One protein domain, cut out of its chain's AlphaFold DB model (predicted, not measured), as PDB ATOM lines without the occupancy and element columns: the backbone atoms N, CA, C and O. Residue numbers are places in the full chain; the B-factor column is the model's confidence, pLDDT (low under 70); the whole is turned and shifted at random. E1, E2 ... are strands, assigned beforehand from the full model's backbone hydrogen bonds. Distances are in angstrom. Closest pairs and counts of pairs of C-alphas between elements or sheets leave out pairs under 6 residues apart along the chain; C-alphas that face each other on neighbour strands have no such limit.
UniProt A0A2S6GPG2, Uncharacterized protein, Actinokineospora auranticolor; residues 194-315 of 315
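Overview. This is residues 194 to 315 of the 315 residues of an uncharacterized protein of Actinokineospora auranticolor (UniProt A0A2S6GPG2). One antiparallel sheet of eight strands is bent back on itself into two leaves that face each other, E7, E6 and E5 on one side and E3, E2, E1 and E8 on the other, with E4 as the hinge; it is curled like part of a barrel, and its edge strands E7 and E8 are not joined. A long stretch, residues 289 to 311, leads from E7 to E8, and its residues 292 to 298 stick out from the body. The printed part has 122 residues with eight named strands, E1 to E8 along the chain, no named helix, and the sheet order E7 E6 E5 E4 E3 E2 E1 E8; the class is all strand. It is compact, with a radius of gyration of the C-alphas of 13.7 A and spans of 38 by 33 by 23 A.

Along the chain. Find C-alpha 197 at (105.291, 114.184, 93.686); from there E1, residues 197 to 204, runs 22.2 A. E2, residues 208 to 216, runs 25.7 A, and E3, residues 226 to 233, 23.7 A. From C-alpha 238 at (108.272, 139.816, 91.571), E4, residues 238 to 249, runs 28.3 A and bends by 77 degrees at residue 244. E5, residues 252 to 262, spans 26.6 A and bends by 70 degrees at residue 259. E6, residues 271 to 277, spans 20.3 A, and E7, residues 284 to 288, 13.7 A. E8, residues 312 to 314, spans 6.3 A and ends with C-alpha 314 at (108.032, 113.476, 88.857).

Arrangement. E1 to E7 form a meander, each strand the antiparallel neighbour of the one before. Look at E1 and E2, a hairpin: N 203 and O 210 are 2.8 A apart, within hydrogen-bond range. In the hairpin of E4 and E5, N 247 and O 254 are 2.9 A apart, also within range. E7 and E6 are antiparallel at 166 degrees, with N 286 and O 275 3.0 A apart. On the other edge, E8 is antiparallel to E1, with N 312 and O 200 2.8 A apart. Between the leaves, the closest C-alphas of E5 and E8, those of Thr 252 and Val 313, are 6.7 A apart. E7 and E8 are apart.

Size, cuts and confidence. The C-alphas of Gly 219 and Ala 235, the two farthest apart, are 40.2 A from each other. The printed part has no cut, and the link from E7 to E8, 23 residues, is long. Look for low confidence, a pLDDT under 70, at 34 residues, among them residues 279 to 309; the mean pLDDT of the printed part is 75.4.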
ATOM      1  N   LEU A 194      99.196 107.579  96.846       65.38
ATOM      2  CA  LEU A 194      99.729 108.516  95.853       65.38
ATOM      3  C   LEU A 194     101.261 108.443  95.851       65.38
ATOM      4  O   LEU A 194     101.845 108.395  96.936       65.38
ATOM      5  N   PRO A 195     101.923 108.433  94.695       76.75
ATOM      6  CA  PRO A 195     103.370 108.372  94.677       76.75
ATOM      7  C   PRO A 195     103.968 109.726  95.110       76.75
ATOM      8  O   PRO A 195     103.246 110.680  95.442       76.75
ATOM      9  N   GLU A 196     105.289 109.775  95.257       83.25
ATOM     10  CA  GLU A 196     105.984 110.989  95.682       83.25
ATOM     11  C   GLU A 196     105.986 112.001  94.539       83.25
ATOM     12  O   GLU A 196     106.532 111.735  93.481       83.25
ATOM     13  N   ARG A 197     105.424 113.192  94.759       86.38
ATOM     14  CA  ARG A 197     105.291 114.184  93.686       86.38
ATOM     15  C   ARG A 197     106.306 115.289  93.852       86.38
ATOM     16  O   ARG A 197     106.410 115.886  94.928       86.38
ATOM     17  N   HIS A 198     106.979 115.621  92.761       88.12
ATOM     18  CA  HIS A 198     107.962 116.690  92.732       88.12
ATOM     19  C   HIS A 198     107.804 117.530  91.470       88.12
ATOM     20  O   HIS A 198     107.690 116.997  90.368       88.12
ATOM     21  N   VAL A 199     107.803 118.851  91.634       86.75
ATOM     22  CA  VAL A 199     107.836 119.805  90.524       86.75
ATOM     23  C   VAL A 199     108.966 120.773  90.792       86.75
ATOM     24  O   VAL A 199     108.873 121.618  91.685       86.75
ATOM     25  N   THR A 200     110.032 120.659  90.013       90.81
ATOM     26  CA  THR A 200     111.190 121.545  90.127       90.81
ATOM     27  C   THR A 200     111.616 122.064  88.787       90.81
ATOM     28  O   THR A 200     111.707 121.300  87.838       90.81
ATOM     29  N   GLY A 201     111.946 123.343  88.737       88.31
ATOM     30  CA  GLY A 201     112.591 123.943  87.585       88.31
ATOM     31  C   GLY A 201     112.124 125.363  87.355       88.31
ATOM     32  O   GLY A 201     111.439 125.987  88.167       88.31
ATOM     33  N   THR A 202     112.539 125.874  86.218       87.94
ATOM     34  CA  THR A 202     112.397 127.238  85.770       87.94
ATOM     35  C   THR A 202     111.863 127.221  84.354       87.94
ATOM     36  O   THR A 202     112.502 126.707  83.440       87.94
ATOM     37  N   LEU A 203     110.734 127.881  84.148       83.12
ATOM     38  CA  LEU A 203     110.237 128.188  82.821       83.12
ATOM     39  C   LEU A 203     110.566 129.633  82.481       83.12
ATOM     40  O   LEU A 203     110.121 130.559  83.166       83.12
ATOM     41  N   ASP A 204     111.330 129.820  81.412       85.75
ATOM     42  CA  ASP A 204     111.627 131.127  80.839       85.75
ATOM     43  C   ASP A 204     110.759 131.354  79.594       85.75
ATOM     44  O   ASP A 204     110.910 130.684  78.570       85.75
ATOM     45  N   GLN A 205     109.826 132.298  79.693       81.12
ATOM     46  CA  GLN A 205     108.902 132.714  78.635       81.12
ATOM     47  C   GLN A 205     109.327 134.051  77.995       81.12
ATOM     48  O   GLN A 205     108.527 134.695  77.310       81.12
ATOM     49  N   GLY A 206     110.580 134.471  78.205       85.38
ATOM     50  CA  GLY A 206     111.173 135.697  77.673       85.38
ATOM     51  C   GLY A 206     110.915 136.907  78.563       85.38
ATOM     52  O   GLY A 206     111.819 137.394  79.233       85.38
ATOM     53  N   ASP A 207     109.678 137.400  78.576       85.94
ATOM     54  CA  ASP A 207     109.254 138.523  79.429       85.94
ATOM     55  C   ASP A 207     108.879 138.085  80.850       85.94
ATOM     56  O   ASP A 207     108.671 138.928  81.720       85.94
ATOM     57  N   ARG A 208     108.786 136.775  81.089       84.38
ATOM     58  CA  ARG A 208     108.376 136.180  82.355       84.38
ATOM     59  C   ARG A 208     109.202 134.941  82.648       84.38
ATOM     60  O   ARG A 208     109.383 134.088  81.786       84.38
ATOM     61  N   LYS A 209     109.628 134.815  83.898       89.25
ATOM     62  CA  LYS A 209     110.308 133.645  84.441       89.25
ATOM     63  C   LYS A 209     109.503 133.101  85.614       89.25
ATOM     64  O   LYS A 209     109.124 133.864  86.502       89.25
ATOM     65  N   ILE A 210     109.242 131.799  85.609       88.94
ATOM     66  CA  ILE A 210     108.501 131.093  86.658       88.94
ATOM     67  C   ILE A 210     109.422 130.012  87.200       88.94
ATOM     68  O   ILE A 210     109.778 129.096  86.470       88.94
ATOM     69  N   THR A 211     109.822 130.122  88.458       91.56
ATOM     70  CA  THR A 211     110.607 129.099  89.155       91.56
ATOM     71  C   THR A 211     109.697 128.387  90.143       91.56
ATOM     72  O   THR A 211     109.079 129.039  90.984       91.56
ATOM     73  N   VAL A 212     109.606 127.067  90.039       91.44
ATOM     74  CA  VAL A 212     108.815 126.216  90.928       91.44
ATOM     75  C   VAL A 212     109.760 125.254  91.626       91.44
ATOM     76  O   VAL A 212     110.632 124.659  90.997       91.44
ATOM     77  N   ASN A 213     109.588 125.111  92.930       93.19
ATOM     78  CA  ASN A 213     110.176 124.038  93.712       93.19
ATOM     79  C   ASN A 213     109.098 123.554  94.673       93.19
ATOM     80  O   ASN A 213     108.846 124.219  95.672       93.19
ATOM     81  N   ALA A 214     108.415 122.469  94.333       92.69
ATOM     82  CA  ALA A 214     107.286 121.939  95.082       92.69
ATOM     83  C   ALA A 214     107.452 120.435  95.300       92.69
ATOM     84  O   ALA A 214     107.800 119.698  94.379       92.69
ATOM     85  N   HIS A 215     107.149 119.980  96.511       92.62
ATOM     86  CA  HIS A 215     107.257 118.583  96.920       92.62
ATOM     87  C   HIS A 215     106.023 118.160  97.707       92.62
ATOM     88  O   HIS A 215     105.571 118.902  98.579       92.62
ATOM     89  N   ALA A 216     105.497 116.969  97.430       88.81
ATOM     90  CA  ALA A 216     104.478 116.322  98.243       88.81
ATOM     91  C   ALA A 216     104.886 114.863  98.513       88.81
ATOM     92  O   ALA A 216     105.020 114.096  97.554       88.81
ATOM     93  N   PRO A 217     105.029 114.446  99.788       86.50
ATOM     94  CA  PRO A 217     105.436 113.086 100.126       86.50
ATOM     95  C   PRO A 217     104.481 112.018  99.577       86.50
ATOM     96  O   PRO A 217     103.274 112.253  99.443       86.50
ATOM     97  N   ALA A 218     105.012 110.816  99.342       84.62
ATOM     98  CA  ALA A 218     104.205 109.655  98.982       84.62
ATOM     99  C   ALA A 218     103.111 109.383 100.033       84.62
ATOM    100  O   ALA A 218     103.328 109.477 101.243       84.62
ATOM    101  N   GLY A 219     101.910 109.060  99.562       80.44
ATOM    102  CA  GLY A 219     100.715 108.798 100.357       80.44
ATOM    103  C   GLY A 219     100.085 110.039 100.992       80.44
ATOM    104  O   GLY A 219      98.976 109.943 101.518       80.44
ATOM    105  N   ALA A 220     100.743 111.200 100.940       82.69
ATOM    106  CA  ALA A 220     100.235 112.416 101.552       82.69
ATOM    107  C   ALA A 220      99.122 113.054 100.696       82.69
ATOM    108  O   ALA A 220      99.142 112.949  99.460       82.69
ATOM    109  N   PRO A 221      98.137 113.733 101.311       82.00
ATOM    110  CA  PRO A 221      97.159 114.509 100.556       82.00
ATOM    111  C   PRO A 221      97.856 115.661  99.807       82.00
ATOM    112  O   PRO A 221      98.914 116.114 100.245       82.00
ATOM    113  N   PRO A 222      97.264 116.195  98.720       82.50
ATOM    114  CA  PRO A 222      97.833 117.335  97.997       82.50
ATOM    115  C   PRO A 222      98.166 118.542  98.887       82.50
ATOM    116  O   PRO A 222      99.134 119.241  98.620       82.50
ATOM    117  N   SER A 223      97.404 118.756  99.965       83.94
ATOM    118  CA  SER A 223      97.591 119.830 100.952       83.94
ATOM    119  C   SER A 223      98.811 119.672 101.866       83.94
ATOM    120  O   SER A 223      99.145 120.596 102.599       83.94
ATOM    121  N   ALA A 224      99.485 118.520 101.844       86.31
ATOM    122  CA  ALA A 224     100.739 118.308 102.568       86.31
ATOM    123  C   ALA A 224     101.968 118.803 101.784       86.31
ATOM    124  O   ALA A 224     103.101 118.579 102.210       86.31
ATOM    125  N   ALA A 225     101.751 119.420 100.620       90.00
ATOM    126  CA  ALA A 225     102.820 119.918  99.782       90.00
ATOM    127  C   ALA A 225     103.579 121.073 100.442       90.00
ATOM    128  O   ALA A 225     103.001 121.913 101.130       90.00
ATOM    129  N   THR A 226     104.880 121.140 100.181       93.19
ATOM    130  CA  THR A 226     105.760 122.218 100.637       93.19
ATOM    131  C   THR A 226     106.597 122.739  99.478       93.19
ATOM    132  O   THR A 226     106.700 122.090  98.435       93.19
ATOM    133  N   GLY A 227     107.179 123.925  99.651       94.50
ATOM    134  CA  GLY A 227     108.063 124.523  98.662       94.50
ATOM    135  C   GLY A 227     107.715 125.967  98.327       94.50
ATOM    136  O   GLY A 227     106.977 126.635  99.055       94.50
ATOM    137  N   THR A 228     108.262 126.455  97.220       95.06
ATOM    138  CA  THR A 228     108.202 127.860  96.816       95.06
ATOM    139  C   THR A 228     107.905 128.022  95.333       95.06
ATOM    140  O   THR A 228     108.311 127.206  94.504       95.06
ATOM    141  N   ILE A 229     107.261 129.135  94.996       90.12
ATOM    142  CA  ILE A 229     107.110 129.619  93.627       90.12
ATOM    143  C   ILE A 229     107.636 131.049  93.580       90.12
ATOM    144  O   ILE A 229     107.194 131.882  94.370       90.12
ATOM    145  N   THR A 230     108.524 131.333  92.632       91.75
ATOM    146  CA  THR A 230     108.969 132.695  92.325       91.75
ATOM    147  C   THR A 230     108.594 133.030  90.893       91.75
ATOM    148  O   THR A 230     108.936 132.304  89.958       91.75
ATOM    149  N   ILE A 231     107.899 134.145  90.711       89.62
ATOM    150  CA  ILE A 231     107.533 134.676  89.403       89.62
ATOM    151  C   ILE A 231     108.191 136.036  89.271       89.62
ATOM    152  O   ILE A 231     108.049 136.878  90.154       89.62
ATOM    153  N   SER A 232     108.889 136.258  88.167       89.00
ATOM    154  CA  SER A 232     109.438 137.566  87.823       89.00
ATOM    155  C   SER A 232     109.081 137.916  86.391       89.00
ATOM    156  O   SER A 232     109.178 137.051  85.519       89.00
ATOM    157  N   ASP A 233     108.721 139.167  86.132       85.94
ATOM    158  CA  ASP A 233     108.526 139.675  84.777       85.94
ATOM    159  C   ASP A 233     109.453 140.851  84.432       85.94
ATOM    160  O   ASP A 233     110.142 141.421  85.283       85.94
ATOM    161  N   SER A 234     109.483 141.217  83.150       80.00
ATOM    162  CA  SER A 234     110.282 142.331  82.631       80.00
ATOM    163  C   SER A 234     109.840 143.700  83.159       80.00
ATOM    164  O   SER A 234     110.581 144.669  83.011       80.00
ATOM    165  N   ALA A 235     108.652 143.797  83.765       77.38
ATOM    166  CA  ALA A 235     108.175 145.001  84.441       77.38
ATOM    167  C   ALA A 235     108.684 145.097  85.895       77.38
ATOM    168  O   ALA A 235     108.275 145.997  86.626       77.38
ATOM    169  N   ALA A 236     109.599 144.202  86.295       69.31
ATOM    170  CA  ALA A 236     110.143 144.060  87.644       69.31
ATOM    171  C   ALA A 236     109.101 143.668  88.704       69.31
ATOM    172  O   ALA A 236     109.362 143.783  89.906       69.31
ATOM    173  N   THR A 237     107.944 143.147  88.286       77.88
ATOM    174  CA  THR A 237     107.009 142.518  89.213       77.88
ATOM    175  C   THR A 237     107.621 141.201  89.646       77.88
ATOM    176  O   THR A 237     107.881 140.322  88.825       77.88
ATOM    177  N   THR A 238     107.869 141.071  90.943       86.25
ATOM    178  CA  THR A 238     108.272 139.816  91.571       86.25
ATOM    179  C   THR A 238     107.156 139.339  92.480       86.25
ATOM    180  O   THR A 238     106.491 140.150  93.125       86.25
ATOM    181  N   VAL A 239     106.922 138.033  92.493       88.75
ATOM    182  CA  VAL A 239     105.962 137.363  93.369       88.75
ATOM    183  C   VAL A 239     106.652 136.132  93.926       88.75
ATOM    184  O   VAL A 239     106.986 135.228  93.165       88.75
ATOM    185  N   ASP A 240     106.826 136.096  95.240       91.56
ATOM    186  CA  ASP A 240     107.249 134.910  95.973       91.56
ATOM    187  C   ASP A 240     106.041 134.326  96.691       91.56
ATOM    188  O   ASP A 240     105.286 135.041  97.357       91.56
ATOM    189  N   ALA A 241     105.856 133.020  96.570       90.75
ATOM    190  CA  ALA A 241     104.737 132.311  97.156       90.75
ATOM    191  C   ALA A 241     105.187 130.999  97.800       90.75
ATOM    192  O   ALA A 241     106.088 130.324  97.307       90.75
ATOM    193  N   THR A 242     104.522 130.622  98.889       93.06
ATOM    194  CA  THR A 242     104.715 129.325  99.550       93.06
ATOM    195  C   THR A 242     103.688 128.333  99.030       93.06
ATOM    196  O   THR A 242     102.491 128.630  99.015       93.06
ATOM    197  N   VAL A 243     104.152 127.165  98.596       91.44
ATOM    198  CA  VAL A 243     103.293 126.082  98.107       91.44
ATOM    199  C   VAL A 243     102.365 125.629  99.228       91.44
ATOM    200  O   VAL A 243     102.785 125.443 100.366       91.44
ATOM    201  N   THR A 244     101.092 125.476  98.886       88.12
ATOM    202  CA  THR A 244     100.047 124.981  99.793       88.12
ATOM    203  C   THR A 244      99.455 123.675  99.296       88.12
ATOM    204  O   THR A 244      99.053 122.846 100.102       88.12
ATOM    205  N   GLU A 245      99.398 123.479  97.976       86.75
ATOM    206  CA  GLU A 245      98.904 122.248  97.371       86.75
ATOM    207  C   GLU A 245      99.728 121.891  96.135       86.75
ATOM    208  O   GLU A 245     100.062 122.768  95.337       86.75
ATOM    209  N   LEU A 246     100.010 120.604  95.958       86.19
ATOM    210  CA  LEU A 246     100.637 120.057  94.759       86.19
ATOM    211  C   LEU A 246      99.900 118.797  94.338       86.19
ATOM    212  O   LEU A 246      99.653 117.903  95.148       86.19
ATOM    213  N   ASP A 247      99.626 118.706  93.047       83.31
ATOM    214  CA  ASP A 247      99.210 117.465  92.430       83.31
ATOM    215  C   ASP A 247      99.867 117.322  91.058       83.31
ATOM    216  O   ASP A 247      99.896 118.263  90.268       83.31
ATOM    217  N   ALA A 248     100.424 116.143  90.804       82.81
ATOM    218  CA  ALA A 248     101.124 115.801  89.574       82.81
ATOM    219  C   ALA A 248     100.568 114.482  89.035       82.81
ATOM    220  O   ALA A 248     100.011 113.684  89.795       82.81
ATOM    221  N   SER A 249     100.609 114.302  87.720       73.25
ATOM    222  CA  SER A 249     100.189 113.082  87.037       73.25
ATOM    223  C   SER A 249     100.945 112.954  85.727       73.25
ATOM    224  O   SER A 249     100.732 113.745  84.797       73.25
ATOM    225  N   GLY A 250     101.841 111.968  85.673       77.19
ATOM    226  CA  GLY A 250     102.785 111.819  84.570       77.19
ATOM    227  C   GLY A 250     103.478 113.153  84.247       77.19
ATOM    228  O   GLY A 250     104.024 113.781  85.146       77.19
ATOM    229  N   PRO A 251     103.411 113.642  82.998       76.81
ATOM    230  CA  PRO A 251     104.098 114.867  82.606       76.81
ATOM    231  C   PRO A 251     103.392 116.152  83.055       76.81
ATOM    232  O   PRO A 251     103.847 117.215  82.678       76.81
ATOM    233  N   THR A 252     102.264 116.114  83.772       78.56
ATOM    234  CA  THR A 252     101.512 117.328  84.159       78.56
ATOM    235  C   THR A 252     101.528 117.580  85.653       78.56
ATOM    236  O   THR A 252     101.487 116.637  86.438       78.56
ATOM    237  N   ALA A 253     101.486 118.851  86.055       81.94
ATOM    238  CA  ALA A 253     101.267 119.232  87.444       81.94
ATOM    239  C   ALA A 253     100.429 120.505  87.597       81.94
ATOM    240  O   ALA A 253     100.435 121.386  86.736       81.94
ATOM    241  N   ILE A 254      99.733 120.613  88.729       84.00
ATOM    242  CA  ILE A 254      99.149 121.851  89.249       84.00
ATOM    243  C   ILE A 254      99.724 122.087  90.643       84.00
ATOM    244  O   ILE A 254      99.650 121.228  91.521       84.00
ATOM    245  N   VAL A 255     100.247 123.288  90.856       85.50
ATOM    246  CA  VAL A 255     100.742 123.776  92.139       85.50
ATOM    247  C   VAL A 255      99.911 124.982  92.542       85.50
ATOM    248  O   VAL A 255      99.811 125.951  91.795       85.50
ATOM    249  N   THR A 256      99.313 124.953  93.727       86.56
ATOM    250  CA  THR A 256      98.711 126.146  94.328       86.56
ATOM    251  C   THR A 256      99.609 126.664  95.437       86.56
ATOM    252  O   THR A 256     100.107 125.901  96.267       86.56
ATOM    253  N   ALA A 257      99.794 127.977  95.483       87.38
ATOM    254  CA  ALA A 257     100.633 128.645  96.465       87.38
ATOM    255  C   ALA A 257      99.943 129.900  97.006       87.38
ATOM    256  O   ALA A 257      99.041 130.446  96.371       87.38
ATOM    257  N   THR A 258     100.375 130.361  98.174       87.94
ATOM    258  CA  THR A 258      99.953 131.638  98.757       87.94
ATOM    259  C   THR A 258     101.095 132.628  98.638       87.94
ATOM    260  O   THR A 258     102.211 132.328  99.060       87.94
ATOM    261  N   VAL A 259     100.824 133.804  98.079       88.44
ATOM    262  CA  VAL A 259     101.827 134.862  97.913       88.44
ATOM    263  C   VAL A 259     102.282 135.351  99.285       88.44
ATOM    264  O   VAL A 259     101.472 135.786 100.104       88.44
ATOM    265  N   THR A 260     103.585 135.298  99.527       93.75
ATOM    266  CA  THR A 260     104.230 135.710 100.779       93.75
ATOM    267  C   THR A 260     104.990 137.022 100.644       93.75
ATOM    268  O   THR A 260     105.120 137.742 101.630       93.75
ATOM    269  N   ALA A 261     105.464 137.355  99.444       92.56
ATOM    270  CA  ALA A 261     106.112 138.629  99.154       92.56
ATOM    271  C   ALA A 261     105.941 139.002  97.676       92.56
ATOM    272  O   ALA A 261     105.655 138.150  96.836       92.56
ATOM    273  N   GLY A 262     106.114 140.282  97.354       89.50
ATOM    274  CA  GLY A 262     106.131 140.733  95.970       89.50
ATOM    275  C   GLY A 262     106.078 142.247  95.810       89.50
ATOM    276  O   GLY A 262     105.905 142.982  96.783       89.50
ATOM    277  N   GLY A 263     106.228 142.701  94.565       86.44
ATOM    278  CA  GLY A 263     106.180 144.123  94.204       86.44
ATOM    279  C   GLY A 263     104.788 144.756  94.331       86.44
ATOM    280  O   GLY A 263     104.690 145.970  94.494       86.44
ATOM    281  N   ASP A 264     103.726 143.945  94.301       84.38
ATOM    282  CA  ASP A 264     102.339 144.367  94.511       84.38
ATOM    283  C   ASP A 264     101.808 143.838  95.862       84.38
ATOM    284  O   ASP A 264     101.489 142.649  95.986       84.38
ATOM    285  N   PRO A 265     101.668 144.704  96.885       86.31
ATOM    286  CA  PRO A 265     101.160 144.311  98.197       86.31
ATOM    287  C   PRO A 265      99.731 143.756  98.184       86.31
ATOM    288  O   PRO A 265      99.362 143.032  99.107       86.31
ATOM    289  N   SER A 266      98.916 144.072  97.168       83.81
ATOM    290  CA  SER A 266      97.526 143.599  97.080       83.81
ATOM    291  C   SER A 266      97.418 142.089  96.825       83.81
ATOM    292  O   SER A 266      96.379 141.478  97.105       83.81
ATOM    293  N   LEU A 267      98.509 141.483  96.343       82.31
ATOM    294  CA  LEU A 267      98.616 140.052  96.085       82.31
ATOM    295  C   LEU A 267      99.026 139.256  97.328       82.31
ATOM    296  O   LEU A 267      98.754 138.060  97.379       82.31
ATOM    297  N   ILE A 268      99.645 139.877  98.337       87.69
ATOM    298  CA  ILE A 268     100.132 139.174  99.535       87.69
ATOM    299  C   ILE A 268      98.961 138.531 100.293       87.69
ATOM    300  O   ILE A 268      97.918 139.144 100.518       87.69
ATOM    301  N   GLY A 269      99.133 137.264 100.679       84.56
ATOM    302  CA  GLY A 269      98.109 136.445 101.332       84.56
ATOM    303  C   GLY A 269      97.067 135.867 100.373       84.56
ATOM    304  O   GLY A 269      96.193 135.113 100.800       84.56
ATOM    305  N   ARG A 270      97.141 136.185  99.079       83.44
ATOM    306  CA  ARG A 270      96.233 135.641  98.070       83.44
ATOM    307  C   ARG A 270      96.797 134.366  97.444       83.44
ATOM    308  O   ARG A 270      98.009 134.150  97.418       83.44
ATOM    309  N   ARG A 271      95.903 133.526  96.916       82.06
ATOM    310  CA  ARG A 271      96.265 132.267  96.254       82.06
ATOM    311  C   ARG A 271      96.620 132.494  94.788       82.06
ATOM    312  O   ARG A 271      95.928 133.234  94.094       82.06
ATOM    313  N   ILE A 272      97.657 131.806  94.329       82.06
ATOM    314  CA  ILE A 272      98.048 131.686  92.924       82.06
ATOM    315  C   ILE A 272      98.049 130.213  92.530       82.06
ATOM    316  O   ILE A 272      98.322 129.347  93.362       82.06
ATOM    317  N   SER A 273      97.773 129.934  91.263       81.06
ATOM    318  CA  SER A 273      97.849 128.583  90.705       81.06
ATOM    319  C   SER A 273      98.825 128.574  89.540       81.06
ATOM    320  O   SER A 273      98.764 129.458  88.680       81.06
ATOM    321  N   VAL A 274      99.726 127.595  89.548       81.94
ATOM    322  CA  VAL A 274     100.671 127.310  88.476       81.94
ATOM    323  C   VAL A 274     100.381 125.922  87.941       81.94
ATOM    324  O   VAL A 274     100.551 124.939  88.654       81.94
ATOM    325  N   SER A 275      99.939 125.827  86.694       79.31
ATOM    326  CA  SER A 275      99.895 124.554  85.978       79.31
ATOM    327  C   SER A 275     101.124 124.437  85.094       79.31
ATOM    328  O   SER A 275     101.559 125.444  84.536       79.31
ATOM    329  N   GLY A 276     101.679 123.237  84.967       75.31
ATOM    330  CA  GLY A 276     102.820 122.984  84.101       75.31
ATOM    331  C   GLY A 276     102.809 121.597  83.477       75.31
ATOM    332  O   GLY A 276     102.068 120.709  83.913       75.31
ATOM    333  N   TYR A 277     103.642 121.429  82.456       75.75
ATOM    334  CA  TYR A 277     103.909 120.141  81.825       75.75
ATOM    335  C   TYR A 277     105.341 120.029  81.379       75.75
ATOM    336  O   TYR A 277     105.884 120.967  80.797       75.75
ATOM    337  N   ASP A 278     105.879 118.855  81.643       77.56
ATOM    338  CA  ASP A 278     107.185 118.385  81.236       77.56
ATOM    339  C   ASP A 278     107.004 117.510  79.990       77.56
ATOM    340  O   ASP A 278     106.632 116.335  80.050       77.56
ATOM    341  N   GLY A 279     107.172 118.135  78.828       65.00
ATOM    342  CA  GLY A 279     107.111 117.471  77.528       65.00
ATOM    343  C   GLY A 279     108.487 117.113  76.982       65.00
ATOM    344  O   GLY A 279     108.591 116.712  75.814       65.00
ATOM    345  N   GLY A 280     109.550 117.354  77.752       66.62
ATOM    346  CA  GLY A 280     110.943 117.329  77.316       66.62
ATOM    347  C   GLY A 280     111.281 118.449  76.325       66.62
ATOM    348  O   GLY A 280     112.020 119.375  76.638       66.62
ATOM    349  N   SER A 281     110.773 118.376  75.089       47.88
ATOM    350  CA  SER A 281     111.041 119.398  74.054       47.88
ATOM    351  C   SER A 281     110.098 120.605  74.099       47.88
ATOM    352  O   SER A 281     110.356 121.607  73.433       47.88
ATOM    353  N   LEU A 282     108.986 120.490  74.830       48.62
ATOM    354  CA  LEU A 282     107.932 121.498  74.918       48.62
ATOM    355  C   LEU A 282     107.375 121.536  76.336       48.62
ATOM    356  O   LEU A 282     106.387 120.868  76.641       48.62
ATOM    357  N   ASP A 283     107.988 122.374  77.160       57.91
ATOM    358  CA  ASP A 283     107.484 122.651  78.496       57.91
ATOM    359  C   ASP A 283     106.693 123.950  78.492       57.91
ATOM    360  O   ASP A 283     106.979 124.896  77.744       57.91
ATOM    361  N   TRP A 284     105.672 124.004  79.335       61.44
ATOM    362  CA  TRP A 284     104.835 125.186  79.468       61.44
ATOM    363  C   TRP A 284     104.367 125.351  80.907       61.44
ATOM    364  O   TRP A 284     104.289 124.385  81.665       61.44
ATOM    365  N   ALA A 285     104.051 126.596  81.267       55.19
ATOM    366  CA  ALA A 285     103.403 126.922  82.524       55.19
ATOM    367  C   ALA A 285     102.447 128.106  82.373       55.19
ATOM    368  O   ALA A 285     102.707 129.045  81.611       55.19
ATOM    369  N   GLY A 286     101.341 128.057  83.111       58.34
ATOM    370  CA  GLY A 286     100.388 129.156  83.257       58.34
ATOM    371  C   GLY A 286     100.350 129.627  84.703       58.34
ATOM    372  O   GLY A 286     100.364 128.798  85.602       58.34
ATOM    373  N   VAL A 287     100.285 130.941  84.928       61.94
ATOM    374  CA  VAL A 287     100.066 131.532  86.258       61.94
ATOM    375  C   VAL A 287      98.749 132.284  86.229       61.94
ATOM    376  O   VAL A 287      98.563 133.151  85.374       61.94
ATOM    377  N   VAL A 288      97.885 132.019  87.204       66.44
ATOM    378  CA  VAL A 288      96.716 132.861  87.472       66.44
ATOM    379  C   VAL A 288      96.942 133.628  88.770       66.44
ATOM    380  O   VAL A 288      97.024 133.031  89.844       66.44
ATOM    381  N   LEU A 289      97.077 134.953  88.648       63.53
ATOM    382  CA  LEU A 289      97.175 135.869  89.779       63.53
ATOM    383  C   LEU A 289      95.773 136.289  90.268       63.53
ATOM    384  O   LEU A 289      94.854 136.448  89.461       63.53
ATOM    385  N   PRO A 290      95.597 136.508  91.578       58.44
ATOM    386  CA  PRO A 290      94.328 136.926  92.157       58.44
ATOM    387  C   PRO A 290      93.885 138.288  91.619       58.44
ATOM    388  O   PRO A 290      94.681 139.215  91.509       58.44
ATOM    389  N   GLY A 291      92.596 138.413  91.294       53.41
ATOM    390  CA  GLY A 291      92.009 139.664  90.804       53.41
ATOM    391  C   GLY A 291      92.359 140.026  89.359       53.41
ATOM    392  O   GLY A 291      91.853 141.031  88.863       53.41
ATOM    393  N   GLN A 292      93.165 139.226  88.652       52.94
ATOM    394  CA  GLN A 292      93.353 139.438  87.223       52.94
ATOM    395  C   GLN A 292      92.122 138.973  86.446       52.94
ATOM    396  O   GLN A 292      91.856 137.781  86.293       52.94
ATOM    397  N   GLU A 293      91.387 139.943  85.903       34.66
ATOM    398  CA  GLU A 293      90.525 139.715  84.755       34.66
ATOM    399  C   GLU A 293      91.446 139.351  83.587       34.66
ATOM    400  O   GLU A 293      92.129 140.189  82.997       34.66
ATOM    401  N   VAL A 294      91.536 138.058  83.291       37.81
ATOM    402  CA  VAL A 294      92.183 137.570  82.077       37.81
ATOM    403  C   VAL A 294      91.357 138.117  80.917       37.81
ATOM    404  O   VAL A 294      90.349 137.529  80.512       37.81
ATOM    405  N   LEU A 295      91.773 139.275  80.395       25.61
ATOM    406  CA  LEU A 295      91.230 139.825  79.162       25.61
ATOM    407  C   LEU A 295      91.252 138.696  78.125       25.61
ATOM    408  O   LEU A 295      92.284 138.019  78.007       25.61
ATOM    409  N   PRO A 296      90.160 138.481  77.365       25.75
ATOM    410  CA  PRO A 296      89.992 137.315  76.496       25.75
ATOM    411  C   PRO A 296      91.095 137.146  75.436       25.75
ATOM    412  O   PRO A 296      91.154 136.100  74.800       25.75
ATOM    413  N   TYR A 297      91.978 138.138  75.282       24.30
ATOM    414  CA  TYR A 297      93.104 138.144  74.354       24.30
ATOM    415  C   TYR A 297      94.494 138.367  74.982       24.30
ATOM    416  O   TYR A 297      95.474 138.335  74.242       24.30
ATOM    417  N   GLN A 298      94.631 138.570  76.302       26.23
ATOM    418  CA  GLN A 298      95.952 138.838  76.913       26.23
ATOM    419  C   GLN A 298      96.288 138.068  78.199       26.23
ATOM    420  O   GLN A 298      97.467 137.983  78.528       26.23
ATOM    421  N   GLY A 299      95.333 137.460  78.909       25.16
ATOM    422  CA  GLY A 299      95.652 136.869  80.221       25.16
ATOM    423  C   GLY A 299      96.049 135.387  80.228       25.16
ATOM    424  O   GLY A 299      96.596 134.927  81.219       25.16
ATOM    425  N   ILE A 300      95.792 134.632  79.156       32.16
ATOM    426  CA  ILE A 300      96.272 133.254  78.952       32.16
ATOM    427  C   ILE A 300      96.529 133.128  77.458       32.16
ATOM    428  O   ILE A 300      95.699 132.650  76.682       32.16
ATOM    429  N   LEU A 301      97.671 133.658  77.023       33.00
ATOM    430  CA  LEU A 301      98.214 133.299  75.717       33.00
ATOM    431  C   LEU A 301      98.312 131.768  75.666       33.00
ATOM    432  O   LEU A 301      98.513 131.164  76.722       33.00
ATOM    433  N   PRO A 302      98.125 131.124  74.499       38.62
ATOM    434  CA  PRO A 302      98.329 129.686  74.386       38.62
ATOM    435  C   PRO A 302      99.671 129.374  75.026       38.62
ATOM    436  O   PRO A 302     100.668 129.875  74.521       38.62
ATOM    437  N   TRP A 303      99.646 128.704  76.184       50.44
ATOM    438  CA  TRP A 303     100.660 127.790  76.689       50.44
ATOM    439  C   TRP A 303     101.990 128.172  76.084       50.44
ATOM    440  O   TRP A 303     102.374 127.587  75.075       50.44
ATOM    441  N   ARG A 304     102.558 129.303  76.550       50.38
ATOM    442  CA  ARG A 304     103.706 129.887  75.858       50.38
ATOM    443  C   ARG A 304     104.786 128.820  75.938       50.38
ATOM    444  O   ARG A 304     105.180 128.509  77.069       50.38
ATOM    445  N   PRO A 305     105.207 128.239  74.800       53.03
ATOM    446  CA  PRO A 305     106.294 127.288  74.833       53.03
ATOM    447  C   PRO A 305     107.462 128.006  75.490       53.03
ATOM    448  O   PRO A 305     107.759 129.160  75.154       53.03
ATOM    449  N   ALA A 306     108.043 127.367  76.496       54.94
ATOM    450  CA  ALA A 306     109.196 127.931  77.156       54.94
ATOM    451  C   ALA A 306     110.298 128.136  76.108       54.94
ATOM    452  O   ALA A 306     110.557 127.272  75.268       54.94
ATOM    453  N   ILE A 307     110.949 129.297  76.148       55.34
ATOM    454  CA  ILE A 307     112.161 129.539  75.363       55.34
ATOM    455  C   ILE A 307     113.270 128.628  75.904       55.34
ATOM    456  O   ILE A 307     114.098 128.126  75.141       55.34
ATOM    457  N   ARG A 308     113.271 128.412  77.226       63.00
ATOM    458  CA  ARG A 308     114.091 127.434  77.941       63.00
ATOM    459  C   ARG A 308     113.315 126.887  79.127       63.00
ATOM    460  O   ARG A 308     112.643 127.649  79.820       63.00
ATOM    461  N   SER A 309     113.466 125.594  79.366       68.19
ATOM    462  CA  SER A 309     112.906 124.932  80.529       68.19
ATOM    463  C   SER A 309     113.852 123.855  81.039       68.19
ATOM    464  O   SER A 309     114.498 123.161  80.254       68.19
ATOM    465  N   ASP A 310     113.950 123.773  82.358       77.12
ATOM    466  CA  ASP A 310     114.478 122.643  83.124       77.12
ATOM    467  C   ASP A 310     113.399 122.087  84.076       77.12
ATOM    468  O   ASP A 310     113.715 121.456  85.086       77.12
ATOM    469  N   LEU A 311     112.118 122.348  83.768       71.81
ATOM    470  CA  LEU A 311     110.987 121.816  84.513       71.81
ATOM    471  C   LEU A 311     111.031 120.290  84.485       71.81
ATOM    472  O   LEU A 311     111.006 119.672  83.433       71.81
ATOM    473  N   THR A 312     111.065 119.701  85.668       75.38
ATOM    474  CA  THR A 312     110.940 118.267  85.877       75.38
ATOM    475  C   THR A 312     109.674 118.025  86.682       75.38
ATOM    476  O   THR A 312     109.527 118.583  87.779       75.38
ATOM    477  N   VAL A 313     108.773 117.202  86.149       72.69
ATOM    478  CA  VAL A 313     107.596 116.708  86.873       72.69
ATOM    479  C   VAL A 313     107.795 115.223  87.145       72.69
ATOM    480  O   VAL A 313     107.844 114.419  86.218       72.69
ATOM    481  N   LEU A 314     107.933 114.866  88.421       74.88
ATOM    482  CA  LEU A 314     108.032 113.476  88.857       74.88
ATOM    483  C   LEU A 314     106.751 113.070  89.590       74.88
ATOM    484  O   LEU A 314     106.257 113.804  90.453       74.88
ATOM    485  N   ASP A 315     106.252 111.908  89.177       61.38
ATOM    486  CA  ASP A 315     105.174 111.100  89.747       61.38
ATOM    487  C   ASP A 315     105.812 109.876  90.411       61.38
ATOM    488  O   ASP A 315     106.677 109.231  89.764       61.38
TER     489      ASP A 315